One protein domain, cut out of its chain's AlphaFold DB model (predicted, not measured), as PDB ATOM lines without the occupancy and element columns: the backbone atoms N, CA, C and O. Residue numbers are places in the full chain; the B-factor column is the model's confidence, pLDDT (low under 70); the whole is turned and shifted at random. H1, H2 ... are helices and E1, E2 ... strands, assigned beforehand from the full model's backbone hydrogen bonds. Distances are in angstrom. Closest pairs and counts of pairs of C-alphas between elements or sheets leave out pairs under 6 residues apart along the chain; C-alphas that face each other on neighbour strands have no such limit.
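What this domain is: This is residues 31 to 182 of the 186 residues of an uncharacterized protein of Porphyromonadaceae bacterium KH3CP3RA (UniProt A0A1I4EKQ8). An elongated body has a small three-stranded sheet, E2 E1 E3, at one end and a pair of helices, H4 and H5, at the other, with H3 near the middle making an up-and-down bundle with that pair. H1 and H3 pack on the same face of a second small sheet, E4 E6 E5, and H1 also packs on the first sheet with residues 70 to 78. The printed part has 152 residues, with five named helices and six named strands in the order E1 E2 E3 H1 E4 E5 E6 H2 H3 H4 H5; the class is mixed, helices and strands. Each sheet is mixed, their orders being E2 E1 E3 and E4 E6 E5. The whole is compact, with a radius of gyration of the C-alphas of 15.1 A, and spans 51 by 32 by 28 A.

How they stand to each other: E1, residues 31 to 34, is the inner strand of the first sheet, between the edge strands E2, residues 40 to 44, and E3, residues 50 to 52. E1 and E2 form a hairpin, antiparallel at 159 degrees, with N 33 and O 42 2.8 A apart. E1 and E3 are parallel at 39 degrees, with N 34 and O 51 2.9 A apart. H1, residues 68 to 82, is on this sheet; the closest C-alphas of H1 and E1 are those of Val 74 and Phe 34, 6.8 A apart. The second sheet has E4, residues 88 to 91, E5, residues 99 to 101, and the inner strand E6, residues 107 to 110. E4 and E6 are parallel at 36 degrees, with N 89 and O 107 2.8 A apart. E5 and E6 form a hairpin, antiparallel at 163 degrees, with N 100 and O 108 2.8 A apart. H1 and H3, residues 121 to 136, are on the same face of this sheet, making two layers, a sheet with helices on one face. H1 has a height over the sheet of 6.1 A and is over none of its strands, but only just: 2 of its C-alphas fall on E4. H3, at a height of 8.9 A, is over E6 and E5 and runs along the strands, at 24 degrees to E5 on the local plane. H1 and H3 touch at Ala 79 and Leu 128, their closest C-alphas, 5.9 A apart, at a steep tilt of 63 degrees, the same way. H2, residues 115 to 118, is close to H3 but not clearly touching, with the C-alphas of Ile 115 and Asp 123 closest at 6.8 A. H3, H4, residues 144 to 155, and H5, residues 165 to 182, form an up-and-down bundle, each running against the one before. H3 and H4, a helical hairpin, touch at a steep tilt of 43 degrees, opposite ways, with the C-alphas of His 130 and Ala 150 closest at 5.1 A. H4 and H5, also a helical hairpin, touch at a steep tilt of 39 degrees, opposite ways, H5 with residues 171 to 179 alone; the C-alphas of Tyr 148 and Tyr 178 are closest at 6.0 A. Every O i to N i+4 pair is within hydrogen-bond range in H1, H3 and H4, and 13 of 14 are in H5; H2 is too short for such a pair.

Where its parts are: E1 begins at C-alpha 31 (23.152, -20.116, 32.644). From first to last C-alpha, E2 measures 12.0 A, H1 20.9 A, H3 22.5 A and H4 16.5 A. H3 begins at C-alpha 121 (25.061, -27.225, 28.856). H5 measures 26.0 A and ends at C-alpha 182 (25.353, -47.682, 3.902).

The domain as a whole: The two C-alphas farthest apart, of His 58 and Gly 182, are 51.0 A apart. The printed part has no cut. The link from E3 to H1, residues 53 to 67, is long; its residues 61 to 62 pair antiparallel with residues 51 to 52 of E3. The mean pLDDT of the printed part is 92.1, and residues 139 to 142 and residue 182 are under 70.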
ATOM      1  N   SER A  31      22.055 -19.351  32.051       91.62
ATOM      2  CA  SER A  31      23.152 -20.116  32.644       91.62
ATOM      3  C   SER A  31      22.603 -21.107  33.673       91.62
ATOM      4  O   SER A  31      21.713 -20.767  34.461       91.62
ATOM      5  N   PHE A  32      23.133 -22.325  33.668       95.19
ATOM      6  CA  PHE A  32      22.730 -23.429  34.530       95.19
ATOM      7  C   PHE A  32      23.665 -23.502  35.733       95.19
ATOM      8  O   PHE A  32      24.866 -23.727  35.595       95.19
ATOM      9  N   TYR A  33      23.110 -23.307  36.924       96.81
ATOM     10  CA  TYR A  33      23.879 -23.217  38.156       96.81
ATOM     11  C   TYR A  33      23.871 -24.545  38.895       96.81
ATOM     12  O   TYR A  33      22.807 -25.102  39.182       96.81
ATOM     13  N   PHE A  34      25.061 -25.000  39.263       97.94
ATOM     14  CA  PHE A  34      25.270 -26.162  40.113       97.94
ATOM     15  C   PHE A  34      26.177 -25.798  41.286       97.94
ATOM     16  O   PHE A  34      27.008 -24.897  41.178       97.94
ATOM     17  N   ASP A  35      26.035 -26.497  42.410       97.19
ATOM     18  CA  ASP A  35      27.012 -26.397  43.494       97.19
ATOM     19  C   ASP A  35      28.238 -27.294  43.236       97.19
ATOM     20  O   ASP A  35      28.282 -28.095  42.301       97.19
ATOM     21  N   HIS A  36      29.255 -27.187  44.095       96.75
ATOM     22  CA  HIS A  36      30.469 -28.008  44.000       96.75
ATOM     23  C   HIS A  36      30.226 -29.520  44.159       96.75
ATOM     24  O   HIS A  36      31.070 -30.320  43.750       96.75
ATOM     25  N   SER A  37      29.085 -29.907  44.737       97.69
ATOM     26  CA  SER A  37      28.659 -31.303  44.892       97.69
ATOM     27  C   SER A  37      27.839 -31.792  43.693       97.69
ATOM     28  O   SER A  37      27.369 -32.926  43.703       97.69
ATOM     29  N   GLY A  38      27.658 -30.955  42.665       97.44
ATOM     30  CA  GLY A  38      26.891 -31.261  41.464       97.44
ATOM     31  C   GLY A  38      25.379 -31.136  41.628       97.44
ATOM     32  O   GLY A  38      24.651 -31.587  40.747       97.44
ATOM     33  N   ASN A  39      24.872 -30.546  42.712       97.62
ATOM     34  CA  ASN A  39      23.433 -30.334  42.862       97.62
ATOM     35  C   ASN A  39      22.981 -29.172  41.979       97.62
ATOM     36  O   ASN A  39      23.579 -28.097  42.015       97.62
ATOM     37  N   PHE A  40      21.900 -29.367  41.221       96.56
ATOM     38  CA  PHE A  40      21.304 -28.295  40.429       96.56
ATOM     39  C   PHE A  40      20.635 -27.259  41.340       96.56
ATOM     40  O   PHE A  40      19.783 -27.596  42.162       96.56
ATOM     41  N   ILE A  41      21.019 -25.995  41.179       95.50
ATOM     42  CA  ILE A  41      20.521 -24.868  41.975       95.50
ATOM     43  C   ILE A  41      19.398 -24.146  41.229       95.50
ATOM     44  O   ILE A  41      18.409 -23.736  41.836       95.50
ATOM     45  N   GLY A  42      19.557 -23.961  39.920       92.50
ATOM     46  CA  GLY A  42      18.592 -23.243  39.099       92.50
ATOM     47  C   GLY A  42      19.192 -22.704  37.808       92.50
ATOM     48  O   GLY A  42      20.368 -22.897  37.512       92.50
ATOM     49  N   GLN A  43      18.360 -22.003  37.047       91.62
ATOM     50  CA  GLN A  43      18.716 -21.383  35.776       91.62
ATOM     51  C   GLN A  43      18.475 -19.873  35.873       91.62
ATOM     52  O   GLN A  43      17.442 -19.451  36.400       91.62
ATOM     53  N   TYR A  44      19.423 -19.057  35.407       88.62
ATOM     54  CA  TYR A  44      19.295 -17.597  35.451       88.62
ATOM     55  C   TYR A  44      20.070 -16.897  34.328       88.62
ATOM     56  O   TYR A  44      21.168 -17.312  33.962       88.62
ATOM     57  N   GLY A  45      19.521 -15.784  33.835       84.56
ATOM     58  CA  GLY A  45      20.149 -14.941  32.818       84.56
ATOM     59  C   GLY A  45      19.908 -15.441  31.395       84.56
ATOM     60  O   GLY A  45      18.865 -16.015  31.108       84.56
ATOM     61  N   SER A  46      20.877 -15.200  30.515       80.94
ATOM     62  CA  SER A  46      20.892 -15.648  29.120       80.94
ATOM     63  C   SER A  46      22.087 -16.575  28.861       80.94
ATOM     64  O   SER A  46      22.967 -16.720  29.713       80.94
ATOM     65  N   GLY A  47      22.116 -17.212  27.689       87.38
ATOM     66  CA  GLY A  47      23.177 -18.146  27.294       87.38
ATOM     67  C   GLY A  47      22.926 -19.576  27.767       87.38
ATOM     68  O   GLY A  47      21.858 -19.879  28.283       87.38
ATOM     69  N   ASN A  48      23.911 -20.453  27.577       92.50
ATOM     70  CA  ASN A  48      23.790 -21.891  27.855       92.50
ATOM     71  C   ASN A  48      24.934 -22.408  28.737       92.50
ATOM     72  O   ASN A  48      25.191 -23.606  28.782       92.50
ATOM     73  N   ASP A  49      25.654 -21.509  29.403       93.75
ATOM     74  CA  ASP A  49      26.814 -21.855  30.215       93.75
ATOM     75  C   ASP A  49      26.443 -22.669  31.453       93.75
ATOM     76  O   ASP A  49      25.392 -22.453  32.058       93.75
ATOM     77  N   ILE A  50      27.344 -23.546  31.889       97.00
ATOM     78  CA  ILE A  50      27.276 -24.145  33.224       97.00
ATOM     79  C   ILE A  50      28.170 -23.353  34.177       97.00
ATOM     80  O   ILE A  50      29.355 -23.146  33.903       97.00
ATOM     81  N   ILE A  51      27.604 -22.936  35.310       96.94
ATOM     82  CA  ILE A  51      28.276 -22.151  36.345       96.94
ATOM     83  C   ILE A  51      28.262 -22.917  37.670       96.94
ATOM     84  O   ILE A  51      27.211 -23.330  38.158       96.94
ATOM     85  N   ILE A  52      29.434 -23.059  38.284       97.94
ATOM     86  CA  ILE A  52      29.598 -23.594  39.632       97.94
ATOM     87  C   ILE A  52      29.565 -22.443  40.631       97.94
ATOM     88  O   ILE A  52      30.475 -21.610  40.658       97.94
ATOM     89  N   ALA A  53      28.519 -22.390  41.450       96.31
ATOM     90  CA  ALA A  53      28.319 -21.345  42.449       96.31
ATOM     91  C   ALA A  53      27.511 -21.863  43.644       96.31
ATOM     92  O   ALA A  53      26.869 -22.899  43.575       96.31
ATOM     93  N   ASN A  54      27.481 -21.102  44.740       92.00
ATOM     94  CA  ASN A  54      26.654 -21.437  45.908       92.00
ATOM     95  C   ASN A  54      25.197 -20.953  45.781       92.00
ATOM     96  O   ASN A  54      24.345 -21.338  46.578       92.00
ATOM     97  N   SER A  55      24.897 -20.071  44.823       90.88
ATOM     98  CA  SER A  55      23.528 -19.698  44.453       90.88
ATOM     99  C   SER A  55      23.488 -19.042  43.069       90.88
ATOM    100  O   SER A  55      24.521 -18.597  42.573       90.88
ATOM    101  N   ILE A  56      22.287 -18.887  42.498       88.75
ATOM    102  CA  ILE A  56      22.065 -18.194  41.211       88.75
ATOM    103  C   ILE A  56      22.413 -16.691  41.225       88.75
ATOM    104  O   ILE A  56      22.425 -16.057  40.179       88.75
ATOM    105  N   LEU A  57      22.636 -16.100  42.406       82.19
ATOM    106  CA  LEU A  57      22.942 -14.670  42.573       82.19
ATOM    107  C   LEU A  57      24.430 -14.405  42.846       82.19
ATOM    108  O   LEU A  57      24.833 -13.246  42.934       82.19
ATOM    109  N   HIS A  58      25.237 -15.453  43.029       76.62
ATOM    110  CA  HIS A  58      26.673 -15.324  43.263       76.62
ATOM    111  C   HIS A  58      27.456 -15.485  41.963       76.62
ATOM    112  O   HIS A  58      27.094 -16.278  41.096       76.62
ATOM    113  N   SER A  59      28.578 -14.773  41.869       81.00
ATOM    114  CA  SER A  59      29.593 -15.074  40.868       81.00
ATOM    115  C   SER A  59      30.176 -16.463  41.134       81.00
ATOM    116  O   SER A  59      30.515 -16.808  42.267       81.00
ATOM    117  N   GLY A  60      30.244 -17.269  40.079       92.25
ATOM    118  CA  GLY A  60      30.783 -18.622  40.099       92.25
ATOM    119  C   GLY A  60      31.951 -18.784  39.137       92.25
ATOM    120  O   GLY A  60      32.405 -17.818  38.520       92.25
ATOM    121  N   ILE A  61      32.416 -20.020  38.997       96.31
ATOM    122  CA  ILE A  61      33.372 -20.411  37.955       96.31
ATOM    123  C   ILE A  61      32.648 -21.208  36.865       96.31
ATOM    124  O   ILE A  61      31.711 -21.934  37.190       96.31
ATOM    125  N   PRO A  62      33.044 -21.114  35.587       96.50
ATOM    126  CA  PRO A  62      32.501 -21.997  34.562       96.50
ATOM    127  C   PRO A  62      32.894 -23.456  34.833       96.50
ATOM    128  O   PRO A  62      33.962 -23.724  35.395       96.50
ATOM    129  N   LEU A  63      32.055 -24.406  34.410       97.25
ATOM    130  CA  LEU A  63      32.335 -25.845  34.538       97.25
ATOM    131  C   LEU A  63      33.668 -26.222  33.877       97.25
ATOM    132  O   LEU A  63      34.398 -27.058  34.401       97.25
ATOM    133  N   SER A  64      34.016 -25.548  32.777       95.25
ATOM    134  CA  SER A  64      35.247 -25.757  32.003       95.25
ATOM    135  C   SER A  64      36.557 -25.618  32.791       95.25
ATOM    136  O   SER A  64      37.573 -26.179  32.385       95.25
ATOM    137  N   ILE A  65      36.548 -24.895  33.918       95.19
ATOM    138  CA  ILE A  65      37.721 -24.724  34.795       95.19
ATOM    139  C   ILE A  65      37.518 -25.326  36.190       95.19
ATOM    140  O   ILE A  65      38.381 -25.172  37.058       95.19
ATOM    141  N   ALA A  66      36.377 -25.970  36.438       97.00
ATOM    142  CA  ALA A  66      36.107 -26.626  37.708       97.00
ATOM    143  C   ALA A  66      37.023 -27.853  37.894       97.00
ATOM    144  O   ALA A  66      37.552 -28.391  36.925       97.00
ATOM    145  N   PRO A  67      37.244 -28.333  39.128       97.00
ATOM    146  CA  PRO A  67      37.962 -29.586  39.334       97.00
ATOM    147  C   PRO A  67      37.236 -30.765  38.658       97.00
ATOM    148  O   PRO A  67      36.002 -30.800  38.696       97.00
ATOM    149  N   PRO A  68      37.960 -31.776  38.133       97.25
ATOM    150  CA  PRO A  68      37.361 -32.963  37.515       97.25
ATOM    151  C   PRO A  68      36.283 -33.635  38.373       97.25
ATOM    152  O   PRO A  68      35.249 -34.041  37.863       97.25
ATOM    153  N   GLU A  69      36.477 -33.694  39.690       97.62
ATOM    154  CA  GLU A  69      35.476 -34.231  40.618       97.62
ATOM    155  C   GLU A  69      34.147 -33.458  40.559       97.62
ATOM    156  O   GLU A  69      33.082 -34.061  40.438       97.62
ATOM    157  N   THR A  70      34.194 -32.122  40.576       98.31
ATOM    158  CA  THR A  70      32.995 -31.283  40.438       98.31
ATOM    159  C   THR A  70      32.333 -31.493  39.080       98.31
ATOM    160  O   THR A  70      31.111 -31.602  39.016       98.31
ATOM    161  N   VAL A  71      33.119 -31.608  38.005       98.38
ATOM    162  CA  VAL A  71      32.576 -31.889  36.669       98.38
ATOM    163  C   VAL A  71      31.870 -33.242  36.633       98.38
ATOM    164  O   VAL A  71      30.726 -33.309  36.196       98.38
ATOM    165  N   GLY A  72      32.483 -34.295  37.176       98.38
ATOM    166  CA  GLY A  72      31.861 -35.618  37.284       98.38
ATOM    167  C   GLY A  72      30.556 -35.593  38.080       98.38
ATOM    168  O   GLY A  72      29.566 -36.194  37.662       98.38
ATOM    169  N   ASN A  73      30.508 -34.841  39.182       98.56
ATOM    170  CA  ASN A  73      29.294 -34.680  39.981       98.56
ATOM    171  C   ASN A  73      28.173 -33.971  39.202       98.56
ATOM    172  O   ASN A  73      27.034 -34.441  39.200       98.56
ATOM    173  N   VAL A  74      28.485 -32.873  38.506       98.62
ATOM    174  CA  VAL A  74      27.515 -32.142  37.670       98.62
ATOM    175  C   VAL A  74      27.002 -33.022  36.537       98.62
ATOM    176  O   VAL A  74      25.789 -33.175  36.379       98.62
ATOM    177  N   LEU A  75      27.908 -33.653  35.786       98.50
ATOM    178  CA  LEU A  75      27.534 -34.537  34.686       98.50
ATOM    179  C   LEU A  75      26.742 -35.748  35.185       98.50
ATOM    180  O   LEU A  75      25.816 -36.171  34.509       98.50
ATOM    181  N   THR A  76      27.017 -36.257  36.389       98.62
ATOM    182  CA  THR A  76      26.208 -37.313  37.019       98.62
ATOM    183  C   THR A  76      24.780 -36.843  37.300       98.62
ATOM    184  O   THR A  76      23.826 -37.579  37.044       98.62
ATOM    185  N   THR A  77      24.596 -35.623  37.804       98.44
ATOM    186  CA  THR A  77      23.255 -35.052  37.998       98.44
ATOM    187  C   THR A  77      22.516 -34.898  36.669       98.44
ATOM    188  O   THR A  77      21.345 -35.268  36.578       98.44
ATOM    189  N   MET A  78      23.198 -34.427  35.623       98.19
ATOM    190  CA  MET A  78      22.635 -34.336  34.271       98.19
ATOM    191  C   MET A  78      22.293 -35.720  33.695       98.19
ATOM    192  O   MET A  78      21.211 -35.910  33.147       98.19
ATOM    193  N   ALA A  79      23.171 -36.708  33.881       97.88
ATOM    194  CA  ALA A  79      22.993 -38.080  33.411       97.88
ATOM    195  C   ALA A  79      21.730 -38.716  34.010       97.88
ATOM    196  O   ALA A  79      20.913 -39.305  33.302       97.88
ATOM    197  N   ARG A  80      21.499 -38.505  35.310       97.38
ATOM    198  CA  ARG A  80      20.275 -38.961  35.982       97.38
ATOM    199  C   ARG A  80      19.018 -38.310  35.415       97.38
ATOM    200  O   ARG A  80      17.989 -38.975  35.327       97.38
ATOM    201  N   ALA A  81      19.091 -37.041  35.011       95.12
ATOM    202  CA  ALA A  81      17.959 -36.342  34.407       95.12
ATOM    203  C   ALA A  81      17.573 -36.908  33.028       95.12
ATOM    204  O   ALA A  81      16.404 -36.827  32.657       95.12
ATOM    205  N   VAL A  82      18.516 -37.522  32.301       95.44
ATOM    206  CA  VAL A  82      18.246 -38.194  31.015       95.44
ATOM    207  C   VAL A  82      17.944 -39.692  31.143       95.44
ATOM    208  O   VAL A  82      17.600 -40.325  30.150       95.44
ATOM    209  N   GLY A  83      18.012 -40.257  32.354       95.06
ATOM    210  CA  GLY A  83      17.649 -41.653  32.632       95.06
ATOM    211  C   GLY A  83      18.821 -42.606  32.884       95.06
ATOM    212  O   GLY A  83      18.590 -43.794  33.110       95.06
ATOM    213  N   ILE A  84      20.059 -42.108  32.916       95.88
ATOM    214  CA  ILE A  84      21.243 -42.913  33.231       95.88
ATOM    215  C   ILE A  84      21.317 -43.133  34.745       95.88
ATOM    216  O   ILE A  84      21.298 -42.187  35.536       95.88
ATOM    217  N   SER A  85      21.392 -44.396  35.163       92.88
ATOM    218  CA  SER A  85      21.371 -44.781  36.578       92.88
ATOM    219  C   SER A  85      22.752 -44.800  37.237       92.88
ATOM    220  O   SER A  85      22.847 -44.615  38.454       92.88
ATOM    221  N   GLY A  86      23.818 -45.022  36.461       93.69
ATOM    222  CA  GLY A  86      25.191 -44.978  36.951       93.69
ATOM    223  C   GLY A  86      25.751 -43.561  37.034       93.69
ATOM    224  O   GLY A  86      25.136 -42.582  36.611       93.69
ATOM    225  N   ASN A  87      26.938 -43.456  37.624       96.62
ATOM    226  CA  ASN A  87      27.657 -42.190  37.713       96.62
ATOM    227  C   ASN A  87      28.418 -41.901  36.414       96.62
ATOM    228  O   ASN A  87      28.775 -42.824  35.676       96.62
ATOM    229  N   VAL A  88      28.709 -40.620  36.197       97.88
ATOM    230  CA  VAL A  88      29.641 -40.168  35.167       97.88
ATOM    231  C   VAL A  88      31.040 -40.077  35.773       97.88
ATOM    232  O   VAL A  88      31.283 -39.257  36.659       97.88
ATOM    233  N   ASN A  89      31.958 -40.919  35.309       97.44
ATOM    234  CA  ASN A  89      33.367 -40.842  35.678       97.44
ATOM    235  C   ASN A  89      34.093 -39.890  34.730       97.44
ATOM    236  O   ASN A  89      33.825 -39.863  33.531       97.44
ATOM    237  N   ILE A  90      35.067 -39.152  35.253       97.25
ATOM    238  CA  ILE A  90      35.927 -38.316  34.422       97.25
ATOM    239  C   ILE A  90      37.178 -39.090  34.023       97.25
ATOM    240  O   ILE A  90      37.921 -39.570  34.881       97.25
ATOM    241  N   VAL A  91      37.426 -39.170  32.717       96.25
ATOM    242  CA  VAL A  91      38.615 -39.797  32.129       96.25
ATOM    243  C   VAL A  91      39.409 -38.791  31.298       96.25
ATOM    244  O   VAL A  91      38.898 -37.748  30.901       96.25
ATOM    245  N   PHE A  92      40.675 -39.105  31.029       94.25
ATOM    246  CA  PHE A  92      41.589 -38.261  30.254       94.25
ATOM    247  C   PHE A  92      42.072 -39.038  29.029       94.25
ATOM    248  O   PHE A  92      43.215 -39.497  28.979       94.25
ATOM    249  N   GLU A  93      41.181 -39.249  28.063       88.19
ATOM    250  CA  GLU A  93      41.508 -39.979  26.839       88.19
ATOM    251  C   GLU A  93      42.052 -39.031  25.758       88.19
ATOM    252  O   GLU A  93      41.699 -37.851  25.681       88.19
ATOM    253  N   ASN A  94      42.931 -39.557  24.902       78.25
ATOM    254  CA  ASN A  94      43.368 -38.867  23.692       78.25
ATOM    255  C   ASN A  94      42.418 -39.228  22.542       78.25
ATOM    256  O   ASN A  94      42.150 -40.408  22.328       78.25
ATOM    257  N   GLY A  95      41.972 -38.240  21.764       71.19
ATOM    258  CA  GLY A  95      41.151 -38.455  20.566       71.19
ATOM    259  C   GLY A  95      39.803 -37.735  20.608       71.19
ATOM    260  O   GLY A  95      39.609 -36.813  21.393       71.19
ATOM    261  N   ASN A  96      38.883 -38.162  19.739       72.19
ATOM    262  CA  ASN A  96      37.592 -37.496  19.505       72.19
ATOM    263  C   ASN A  96      36.432 -38.076  20.331       72.19
ATOM    264  O   ASN A  96      35.280 -37.733  20.086       72.19
ATOM    265  N   LEU A  97      36.709 -38.989  21.263       83.75
ATOM    266  CA  LEU A  97      35.669 -39.579  22.094       83.75
ATOM    267  C   LEU A  97      35.221 -38.571  23.155       83.75
ATOM    268  O   LEU A  97      36.060 -38.055  23.897       83.75
ATOM    269  N   TYR A  98      33.916 -38.310  23.222       93.25
ATOM    270  CA  TYR A  98      33.319 -37.432  24.231       93.25
ATOM    271  C   TYR A  98      32.799 -38.222  25.434       93.25
ATOM    272  O   TYR A  98      33.087 -37.851  26.572       93.25
ATOM    273  N   GLY A  99      32.095 -39.327  25.183       93.19
ATOM    274  CA  GLY A  99      31.527 -40.208  26.196       93.19
ATOM    275  C   GLY A  99      31.732 -41.685  25.860       93.19
ATOM    276  O   GLY A  99      32.078 -42.037  24.731       93.19
ATOM    277  N   ARG A 100      31.571 -42.549  26.863       93.25
ATOM    278  CA  ARG A 100      31.441 -43.997  26.680       93.25
ATOM    279  C   ARG A 100      30.561 -44.603  27.761       93.25
ATOM    280  O   ARG A 100      30.937 -44.617  28.931       93.25
ATOM    281  N   ALA A 101      29.432 -45.161  27.359       93.50
ATOM    282  CA  ALA A 101      28.591 -45.996  28.199       93.50
ATOM    283  C   ALA A 101      29.233 -47.357  28.522       93.50
ATOM    284  O   ALA A 101      29.879 -47.990  27.686       93.50
ATOM    285  N   HIS A 102      28.988 -47.844  29.738       91.19
ATOM    286  CA  HIS A 102      29.415 -49.157  30.224       91.19
ATOM    287  C   HIS A 102      28.214 -50.023  30.590       91.19
ATOM    288  O   HIS A 102      27.198 -49.537  31.081       91.19
ATOM    289  N   SER A 103      28.349 -51.344  30.460       88.00
ATOM    290  CA  SER A 103      27.260 -52.300  30.728       88.00
ATOM    291  C   SER A 103      26.726 -52.280  32.168       88.00
ATOM    292  O   SER A 103      25.679 -52.855  32.449       88.00
ATOM    293  N   ASN A 104      27.444 -51.650  33.102       88.31
ATOM    294  CA  ASN A 104      27.023 -51.451  34.490       88.31
ATOM    295  C   ASN A 104      26.219 -50.147  34.704       88.31
ATOM    296  O   ASN A 104      25.936 -49.795  35.849       88.31
ATOM    297  N   GLY A 105      25.879 -49.425  33.631       91.00
ATOM    298  CA  GLY A 105      25.126 -48.172  33.666       91.00
ATOM    299  C   GLY A 105      25.974 -46.920  33.894       91.00
ATOM    300  O   GLY A 105      25.411 -45.830  33.953       91.00
ATOM    301  N   GLN A 106      27.294 -47.049  34.057       94.75
ATOM    302  CA  GLN A 106      28.203 -45.906  34.170       94.75
ATOM    303  C   GLN A 106      28.504 -45.300  32.800       94.75
ATOM    304  O   GLN A 106      28.409 -45.975  31.776       94.75
ATOM    305  N   VAL A 107      28.924 -44.039  32.805       96.50
ATOM    306  CA  VAL A 107      29.454 -43.356  31.623       96.50
ATOM    307  C   VAL A 107      30.819 -42.787  31.963       96.50
ATOM    308  O   VAL A 107      30.970 -42.124  32.983       96.50
ATOM    309  N   ASP A 108      31.808 -43.002  31.109       96.50
ATOM    310  CA  ASP A 108      33.049 -42.240  31.166       96.50
ATOM    311  C   ASP A 108      32.913 -41.014  30.267       96.50
ATOM    312  O   ASP A 108      32.525 -41.136  29.110       96.50
ATOM    313  N   PHE A 109      33.235 -39.835  30.787       97.25
ATOM    314  CA  PHE A 109      33.270 -38.590  30.031       97.25
ATOM    315  C   PHE A 109      34.713 -38.106  29.887       97.25
ATOM    316  O   PHE A 109      35.453 -38.010  30.872       97.25
ATOM    317  N   ASN A 110      35.117 -37.784  28.660       95.88
ATOM    318  CA  ASN A 110      36.477 -37.356  28.371       95.88
ATOM    319  C   ASN A 110      36.684 -35.876  28.716       95.88
ATOM    320  O   ASN A 110      36.244 -34.980  27.999       95.88
ATOM    321  N   TYR A 111      37.442 -35.612  29.777       94.62
ATOM    322  CA  TYR A 111      37.777 -34.259  30.223       94.62
ATOM    323  C   TYR A 111      38.610 -33.463  29.214       94.62
ATOM    324  O   TYR A 111      38.613 -32.236  29.239       94.62
ATOM    325  N   ASN A 112      39.332 -34.152  28.329       93.38
ATOM    326  CA  ASN A 112      40.121 -33.514  27.278       93.38
ATOM    327  C   ASN A 112      39.286 -33.190  26.030       93.38
ATOM    328  O   ASN A 112      39.833 -32.679  25.054       93.38
ATOM    329  N   ALA A 113      37.987 -33.506  26.023       91.00
ATOM    330  CA  ALA A 113      37.125 -33.223  24.889       91.00
ATOM    331  C   ALA A 113      37.043 -31.714  24.625       91.00
ATOM    332  O   ALA A 113      36.831 -30.916  25.539       91.00
ATOM    333  N   ASN A 114      37.124 -31.325  23.351       90.56
ATOM    334  CA  ASN A 114      37.086 -29.916  22.944       90.56
ATOM    335  C   ASN A 114      35.821 -29.188  23.426       90.56
ATOM    336  O   ASN A 114      35.876 -27.987  23.681       90.56
ATOM    337  N   ILE A 115      34.709 -29.910  23.614       92.44
ATOM    338  CA  ILE A 115      33.443 -29.360  24.126       92.44
ATOM    339  C   ILE A 115      33.572 -28.760  25.530       92.44
ATOM    340  O   ILE A 115      32.835 -27.836  25.867       92.44
ATOM    341  N   MET A 116      34.560 -29.196  26.323       93.81
ATOM    342  CA  MET A 116      34.846 -28.593  27.625       93.81
ATOM    343  C   MET A 116      35.169 -27.104  27.502       93.81
ATOM    344  O   MET A 116      34.736 -26.321  28.341       93.81
ATOM    345  N   ALA A 117      35.863 -26.683  26.438       91.75
ATOM    346  CA  ALA A 117      36.203 -25.278  26.224       91.75
ATOM    347  C   ALA A 117      34.983 -24.406  25.875       91.75
ATOM    348  O   ALA A 117      35.017 -23.200  26.116       91.75
ATOM    349  N   TYR A 118      33.916 -25.002  25.336       92.69
ATOM    350  CA  TYR A 118      32.689 -24.293  24.963       92.69
ATOM    351  C   TYR A 118      31.733 -24.095  26.140       92.69
ATOM    352  O   TYR A 118      30.880 -23.219  26.065       92.69
ATOM    353  N   ASN A 119      31.874 -24.884  27.215       95.50
ATOM    354  CA  ASN A 119      31.084 -24.769  28.447       95.50
ATOM    355  C   ASN A 119      29.550 -24.768  28.237       95.50
ATOM    356  O   ASN A 119      28.807 -24.299  29.095       95.50
ATOM    357  N   ASN A 120      29.059 -25.310  27.122       95.88
ATOM    358  CA  ASN A 120      27.644 -25.279  26.769       95.88
ATOM    359  C   ASN A 120      26.910 -26.491  27.363       95.88
ATOM    360  O   ASN A 120      27.200 -27.635  27.024       95.88
ATOM    361  N   TYR A 121      25.919 -26.230  28.216       96.94
ATOM    362  CA  TYR A 121      25.061 -27.225  28.856       96.94
ATOM    363  C   TYR A 121      24.476 -28.240  27.873       96.94
ATOM    364  O   TYR A 121      24.445 -29.438  28.159       96.94
ATOM    365  N   TYR A 122      24.026 -27.772  26.710       96.75
ATOM    366  CA  TYR A 122      23.377 -28.628  25.731       96.75
ATOM    367  C   TYR A 122      24.357 -29.550  25.012       96.75
ATOM    368  O   TYR A 122      23.945 -30.645  24.651       96.75
ATOM    369  N   ASP A 123      25.636 -29.185  24.883       97.38
ATOM    370  CA  ASP A 123      26.660 -30.081  24.323       97.38
ATOM    371  C   ASP A 123      26.832 -31.298  25.235       97.38
ATOM    372  O   ASP A 123      26.741 -32.441  24.790       97.38
ATOM    373  N   PHE A 124      26.981 -31.061  26.541       97.75
ATOM    374  CA  PHE A 124      27.083 -32.132  27.533       97.75
ATOM    375  C   PHE A 124      25.805 -32.971  27.608       97.75
ATOM    376  O   PHE A 124      25.873 -34.196  27.680       97.75
ATOM    377  N   LEU A 125      24.632 -32.330  27.573       97.50
ATOM    378  CA  LEU A 125      23.349 -33.031  27.577       97.50
ATOM    379  C   LEU A 125      23.192 -33.933  26.344       97.50
ATOM    380  O   LEU A 125      22.683 -35.044  26.461       97.50
ATOM    381  N   SER A 126      23.642 -33.461  25.183       97.94
ATOM    382  CA  SER A 126      23.587 -34.204  23.926       97.94
ATOM    383  C   SER A 126      24.457 -35.461  23.977       97.94
ATOM    384  O   SER A 126      23.961 -36.551  23.694       97.94
ATOM    385  N   VAL A 127      25.696 -35.342  24.475       97.38
ATOM    386  CA  VAL A 127      26.570 -36.502  24.739       97.38
ATOM    387  C   VAL A 127      25.872 -37.499  25.663       97.38
ATOM    388  O   VAL A 127      25.840 -38.692  25.386       97.38
ATOM    389  N   LEU A 128      25.249 -37.032  26.747       98.00
ATOM    390  CA  LEU A 128      24.559 -37.922  27.683       98.00
ATOM    391  C   LEU A 128      23.337 -38.612  27.060       98.00
ATOM    392  O   LEU A 128      23.072 -39.765  27.384       98.00
ATOM    393  N   HIS A 129      22.605 -37.962  26.154       97.75
ATOM    394  CA  HIS A 129      21.543 -38.625  25.394       97.75
ATOM    395  C   HIS A 129      22.089 -39.712  24.460       97.75
ATOM    396  O   HIS A 129      21.493 -40.789  24.398       97.75
ATOM    397  N   HIS A 130      23.217 -39.458  23.788       96.12
ATOM    398  CA  HIS A 130      23.909 -40.452  22.959       96.12
ATOM    399  C   HIS A 130      24.306 -41.680  23.788       96.12
ATOM    400  O   HIS A 130      23.921 -42.804  23.470       96.12
ATOM    401  N   GLU A 131      24.973 -41.473  24.926       96.00
ATOM    402  CA  GLU A 131      25.380 -42.576  25.806       96.00
ATOM    403  C   GLU A 131      24.186 -43.301  26.448       96.00
ATOM    404  O   GLU A 131      24.206 -44.520  26.624       96.00
ATOM    405  N   ASN A 132      23.104 -42.586  26.765       95.62
ATOM    406  CA  ASN A 132      21.884 -43.210  27.268       95.62
ATOM    407  C   ASN A 132      21.254 -44.152  26.229       95.62
ATOM    408  O   ASN A 132      20.761 -45.219  26.592       95.62
ATOM    409  N   HIS A 133      21.304 -43.802  24.939       94.75
ATOM    410  CA  HIS A 133      20.842 -44.696  23.878       94.75
ATOM    411  C   HIS A 133      21.639 -46.007  23.863       94.75
ATOM    412  O   HIS A 133      21.046 -47.087  23.795       94.75
ATOM    413  N   HIS A 134      22.966 -45.934  24.005       93.38
ATOM    414  CA  HIS A 134      23.820 -47.123  24.123       93.38
ATOM    415  C   HIS A 134      23.440 -47.995  25.326       93.38
ATOM    416  O   HIS A 134      23.335 -49.213  25.200       93.38
ATOM    417  N   LEU A 135      23.135 -47.388  26.477       92.88
ATOM    418  CA  LEU A 135      22.660 -48.119  27.663       92.88
ATOM    419  C   LEU A 135      21.272 -48.752  27.484       92.88
ATOM    420  O   LEU A 135      20.979 -49.775  28.100       92.88
ATOM    421  N   MET A 136      20.414 -48.166  26.649       90.31
ATOM    422  CA  MET A 136      19.104 -48.731  26.313       90.31
ATOM    423  C   MET A 136      19.189 -49.877  25.295       90.31
ATOM    424  O   MET A 136      18.256 -50.674  25.204       90.31
ATOM    425  N   THR A 137      20.286 -49.966  24.537       86.81
ATOM    426  CA  THR A 137      20.457 -50.874  23.387       86.81
ATOM    427  C   THR A 137      21.721 -51.736  23.507       86.81
ATOM    428  O   THR A 137      22.432 -51.977  22.535       86.81
ATOM    429  N   LEU A 138      21.990 -52.246  24.716       71.12
ATOM    430  CA  LEU A 138      23.220 -52.983  25.055       71.12
ATOM    431  C   LEU A 138      23.535 -54.187  24.149       71.12
ATOM    432  O   LEU A 138      24.695 -54.585  24.074       71.12
ATOM    433  N   GLU A 139      22.539 -54.774  23.481       62.03
ATOM    434  CA  GLU A 139      22.729 -55.928  22.588       62.03
ATOM    435  C   GLU A 139      23.567 -55.593  21.337       62.03
ATOM    436  O   GLU A 139      24.240 -56.482  20.817       62.03
ATOM    437  N   ASP A 140      23.612 -54.318  20.921       59.25
ATOM    438  CA  ASP A 140      24.317 -53.849  19.715       59.25
ATOM    439  C   ASP A 140      25.491 -52.892  20.010       59.25
ATOM    440  O   ASP A 140      26.100 -52.341  19.080       59.25
ATOM    441  N   ALA A 141      25.819 -52.688  21.292       63.28
ATOM    442  CA  ALA A 141      26.784 -51.688  21.746       63.28
ATOM    443  C   ALA A 141      28.169 -51.861  21.089       63.28
ATOM    444  O   ALA A 141      28.760 -52.944  21.093       63.28
ATOM    445  N   GLY A 142      28.701 -50.768  20.531       69.12
ATOM    446  CA  GLY A 142      30.024 -50.722  19.893       69.12
ATOM    447  C   GLY A 142      30.056 -51.126  18.413       69.12
ATOM    448  O   GLY A 142      31.137 -51.222  17.828       69.12
ATOM    449  N   THR A 143      28.901 -51.356  17.782       83.25
ATOM    450  CA  THR A 143      28.805 -51.515  16.323       83.25
ATOM    451  C   THR A 143      28.608 -50.169  15.622       83.25
ATOM    452  O   THR A 143      27.986 -49.256  16.160       83.25
ATOM    453  N   SER A 144      29.046 -50.053  14.363       86.00
ATOM    454  CA  SER A 144      28.767 -48.863  13.538       86.00
ATOM    455  C   SER A 144      27.270 -48.567  13.387       86.00
ATOM    456  O   SER A 144      26.886 -47.412  13.230       86.00
ATOM    457  N   HIS A 145      26.419 -49.600  13.418       86.38
ATOM    458  CA  HIS A 145      24.970 -49.421  13.371       86.38
ATOM    459  C   HIS A 145      24.442 -48.813  14.675       86.38
ATOM    460  O   HIS A 145      23.662 -47.870  14.627       86.38
ATOM    461  N   SER A 146      24.907 -49.305  15.823       89.38
ATOM    462  CA  SER A 146      24.551 -48.755  17.133       89.38
ATOM    463  C   SER A 146      24.971 -47.289  17.273       89.38
ATOM    464  O   SER A 146      24.145 -46.471  17.667       89.38
ATOM    465  N   GLU A 147      26.183 -46.918  16.837       91.19
ATOM    466  CA  GLU A 147      26.609 -45.507  16.809       91.19
ATOM    467  C   GLU A 147      25.715 -44.646  15.907       91.19
ATOM    468  O   GLU A 147      25.328 -43.541  16.282       91.19
ATOM    469  N   TYR A 148      25.325 -45.151  14.732       92.19
ATOM    470  CA  TYR A 148      24.412 -44.436  13.838       92.19
ATOM    471  C   TYR A 148      23.025 -44.214  14.462       92.19
ATOM    472  O   TYR A 148      22.471 -43.120  14.349       92.19
ATOM    473  N   GLN A 149      22.473 -45.221  15.147       92.50
ATOM    474  CA  GLN A 149      21.195 -45.086  15.853       92.50
ATOM    475  C   GLN A 149      21.295 -44.127  17.043       92.50
ATOM    476  O   GLN A 149      20.392 -43.315  17.245       92.50
ATOM    477  N   ALA A 150      22.404 -44.160  17.784       93.62
ATOM    478  CA  ALA A 150      22.658 -43.226  18.876       93.62
ATOM    479  C   ALA A 150      22.734 -41.770  18.373       93.62
ATOM    480  O   ALA A 150      22.066 -40.905  18.935       93.62
ATOM    481  N   LEU A 151      23.393 -41.524  17.231       95.19
ATOM    482  CA  LEU A 151      23.415 -40.206  16.578       95.19
ATOM    483  C   LEU A 151      22.015 -39.752  16.137       95.19
ATOM    484  O   LEU A 151      21.647 -38.595  16.329       95.19
ATOM    485  N   ILE A 152      21.201 -40.645  15.558       95.38
ATOM    486  CA  ILE A 152      19.804 -40.327  15.210       95.38
ATOM    487  C   ILE A 152      19.009 -39.961  16.464       95.38
ATOM    488  O   ILE A 152      18.230 -39.005  16.449       95.38
ATOM    489  N   TYR A 153      19.169 -40.734  17.537       95.62
ATOM    490  CA  TYR A 153      18.489 -40.485  18.798       95.62
ATOM    491  C   TYR A 153      18.883 -39.125  19.377       95.62
ATOM    492  O   TYR A 153      18.001 -38.354  19.754       95.62
ATOM    493  N   GLU A 154      20.178 -38.817  19.394       96.38
ATOM    494  CA  GLU A 154      20.746 -37.549  19.839       96.38
ATOM    495  C   GLU A 154      20.204 -36.357  19.030       96.38
ATOM    496  O   GLU A 154      19.654 -35.417  19.604       96.38
ATOM    497  N   ILE A 155      20.276 -36.417  17.695       97.19
ATOM    498  CA  ILE A 155      19.834 -35.339  16.792       97.19
ATOM    499  C   ILE A 155      18.333 -35.047  16.944       97.19
ATOM    500  O   ILE A 155      17.897 -33.904  16.795       97.19
ATOM    501  N   ASN A 156      17.530 -36.070  17.246       96.12
ATOM    502  CA  ASN A 156      16.088 -35.924  17.435       96.12
ATOM    503  C   ASN A 156      15.692 -35.400  18.826       96.12
ATOM    504  O   ASN A 156      14.502 -35.171  19.067       96.12
ATOM    505  N   GLN A 157      16.641 -35.182  19.743       95.38
ATOM    506  CA  GLN A 157      16.337 -34.528  21.012       95.38
ATOM    507  C   GLN A 157      15.995 -33.054  20.782       95.38
ATOM    508  O   GLN A 157      16.682 -32.330  20.064       95.38
ATOM    509  N   SER A 158      14.944 -32.565  21.445       91.69
ATOM    510  CA  SER A 158      14.503 -31.167  21.313       91.69
ATOM    511  C   SER A 158      15.561 -30.153  21.760       91.69
ATOM    512  O   SER A 158      15.522 -28.994  21.335       91.69
ATOM    513  N   SER A 159      16.504 -30.588  22.599       91.88
ATOM    514  CA  SER A 159      17.644 -29.821  23.092       91.88
ATOM    515  C   SER A 159      18.791 -29.691  22.086       91.88
ATOM    516  O   SER A 159      19.582 -28.758  22.212       91.88
ATOM    517  N   PHE A 160      18.876 -30.563  21.073       94.94
ATOM    518  CA  PHE A 160      20.006 -30.609  20.138       94.94
ATOM    519  C   PHE A 160      20.207 -29.284  19.389       94.94
ATOM    520  O   PHE A 160      21.333 -28.848  19.162       94.94
ATOM    521  N   GLN A 161      19.119 -28.576  19.079       92.50
ATOM    522  CA  GLN A 161      19.160 -27.272  18.404       92.50
ATOM    523  C   GLN A 161      19.855 -26.155  19.209       92.50
ATOM    524  O   GLN A 161      20.130 -25.095  18.649       92.50
ATOM    525  N   TYR A 162      20.114 -26.364  20.505       92.50
ATOM    526  CA  TYR A 162      20.771 -25.395  21.392       92.50
ATOM    527  C   TYR A 162      22.242 -25.741  21.686       92.50
ATOM    528  O   TYR A 162      22.921 -25.010  22.416       92.50
ATOM    529  N   THR A 163      22.744 -26.839  21.108       95.12
ATOM    530  CA  THR A 163      24.174 -27.184  21.119       95.12
ATOM    531  C   THR A 163      25.002 -26.112  20.412       95.12
ATOM    532  O   THR A 163      24.489 -25.368  19.570       95.12
ATOM    533  N   SER A 164      26.285 -26.013  20.747       94.19
ATOM    534  CA  SER A 164      27.232 -25.157  20.044       94.19
ATOM    535  C   SER A 164      27.363 -25.579  18.580       94.19
ATOM    536  O   SER A 164      27.245 -26.759  18.245       94.19
ATOM    537  N   ASP A 165      27.653 -24.618  17.702       94.19
ATOM    538  CA  ASP A 165      27.856 -24.895  16.274       94.19
ATOM    539  C   ASP A 165      28.967 -25.929  16.054       94.19
ATOM    540  O   ASP A 165      28.812 -26.849  15.260       94.19
ATOM    541  N   TYR A 166      30.054 -25.836  16.829       93.62
ATOM    542  CA  TYR A 166      31.151 -26.804  16.780       93.62
ATOM    543  C   TYR A 166      30.669 -28.232  17.057       93.62
ATOM    544  O   TYR A 166      30.997 -29.158  16.311       93.62
ATOM    545  N   TYR A 167      29.900 -28.415  18.134       95.44
ATOM    546  CA  TYR A 167      29.399 -29.730  18.503       95.44
ATOM    547  C   TYR A 167      28.417 -30.254  17.458       95.44
ATOM    548  O   TYR A 167      28.568 -31.371  16.969       95.44
ATOM    549  N   ARG A 168      27.470 -29.410  17.044       95.75
ATOM    550  CA  ARG A 168      26.467 -29.737  16.032       95.75
ATOM    551  C   ARG A 168      27.098 -30.161  14.711       95.75
ATOM    552  O   ARG A 168      26.725 -31.200  14.170       95.75
ATOM    553  N   ASP A 169      28.079 -29.410  14.223       95.38
ATOM    554  CA  ASP A 169      28.806 -29.734  12.997       95.38
ATOM    555  C   ASP A 169      29.571 -31.056  13.143       95.38
ATOM    556  O   ASP A 169      29.549 -31.893  12.237       95.38
ATOM    557  N   SER A 170      30.209 -31.288  14.294       93.81
ATOM    558  CA  SER A 170      30.886 -32.554  14.597       93.81
ATOM    559  C   SER A 170      29.916 -33.743  14.561       93.81
ATOM    560  O   SER A 170      30.196 -34.737  13.888       93.81
ATOM    561  N   THR A 171      28.764 -33.638  15.230       95.25
ATOM    562  CA  THR A 171      27.728 -34.682  15.266       95.25
ATOM    563  C   THR A 171      27.148 -34.936  13.876       95.25
ATOM    564  O   THR A 171      27.049 -36.085  13.444       95.25
ATOM    565  N   MET A 172      26.842 -33.883  13.111       95.69
ATOM    566  CA  MET A 172      26.318 -34.025  11.749       95.69
ATOM    567  C   MET A 172      27.342 -34.636  10.782       95.69
ATOM    568  O   MET A 172      26.969 -35.422   9.909       95.69
ATOM    569  N   ASN A 173      28.634 -34.334  10.939       93.44
ATOM    570  CA  ASN A 173      29.694 -34.970  10.154       93.44
ATOM    571  C   ASN A 173      29.791 -36.475  10.440       93.44
ATOM    572  O   ASN A 173      29.892 -37.265   9.498       93.44
ATOM    573  N   LEU A 174      29.705 -36.883  11.711       91.81
ATOM    574  CA  LEU A 174      29.664 -38.298  12.093       91.81
ATOM    575  C   LEU A 174      28.407 -38.988  11.552       91.81
ATOM    576  O   LEU A 174      28.509 -40.043  10.926       91.81
ATOM    577  N   TYR A 175      27.238 -38.362  11.701       93.50
ATOM    578  CA  TYR A 175      25.981 -38.862  11.140       93.50
ATOM    579  C   TYR A 175      26.099 -39.107   9.631       93.50
ATOM    580  O   TYR A 175      25.791 -40.199   9.156       93.50
ATOM    581  N   ASN A 176      26.617 -38.134   8.878       92.19
ATOM    582  CA  ASN A 176      26.792 -38.248   7.430       92.19
ATOM    583  C   ASN A 176      27.821 -39.321   7.041       92.19
ATOM    584  O   ASN A 176      27.638 -40.013   6.033       92.19
ATOM    585  N   PHE A 177      28.883 -39.494   7.830       90.25
ATOM    586  CA  PHE A 177      29.864 -40.561   7.630       90.25
ATOM    587  C   PHE A 177      29.208 -41.946   7.730       90.25
ATOM    588  O   PHE A 177      29.332 -42.753   6.808       90.25
ATOM    589  N   TYR A 178      28.432 -42.204   8.785       88.44
ATOM    590  CA  TYR A 178      27.712 -43.473   8.925       88.44
ATOM    591  C   TYR A 178      26.577 -43.623   7.901       88.44
ATOM    592  O   TYR A 178      26.401 -44.695   7.321       88.44
ATOM    593  N   HIS A 179      25.847 -42.549   7.597       83.81
ATOM    594  CA  HIS A 179      24.783 -42.568   6.594       83.81
ATOM    595  C   HIS A 179      25.316 -42.967   5.208       83.81
ATOM    596  O   HIS A 179      24.802 -43.892   4.575       83.81
ATOM    597  N   SER A 180      26.396 -42.321   4.757       80.81
ATOM    598  CA  SER A 180      27.046 -42.613   3.470       80.81
ATOM    599  C   SER A 180      27.750 -43.974   3.433       80.81
ATOM    600  O   SER A 180      27.883 -44.562   2.361       80.81
ATOM    601  N   GLY A 181      28.131 -44.514   4.596       74.25
ATOM    602  CA  GLY A 181      28.665 -45.869   4.760       74.25
ATOM    603  C   GLY A 181      27.653 -47.002   4.544       74.25
ATOM    604  O   GLY A 181      28.038 -48.166   4.616       74.25
ATOM    605  N   GLY A 182      26.380 -46.694   4.258       64.44
ATOM    606  CA  GLY A 182      25.353 -47.682   3.902       64.44
ATOM    607  C   GLY A 182      24.460 -48.142   5.057       64.44
ATOM    608  O   GLY A 182      23.661 -49.059   4.873       64.44
TER     609      GLY A 182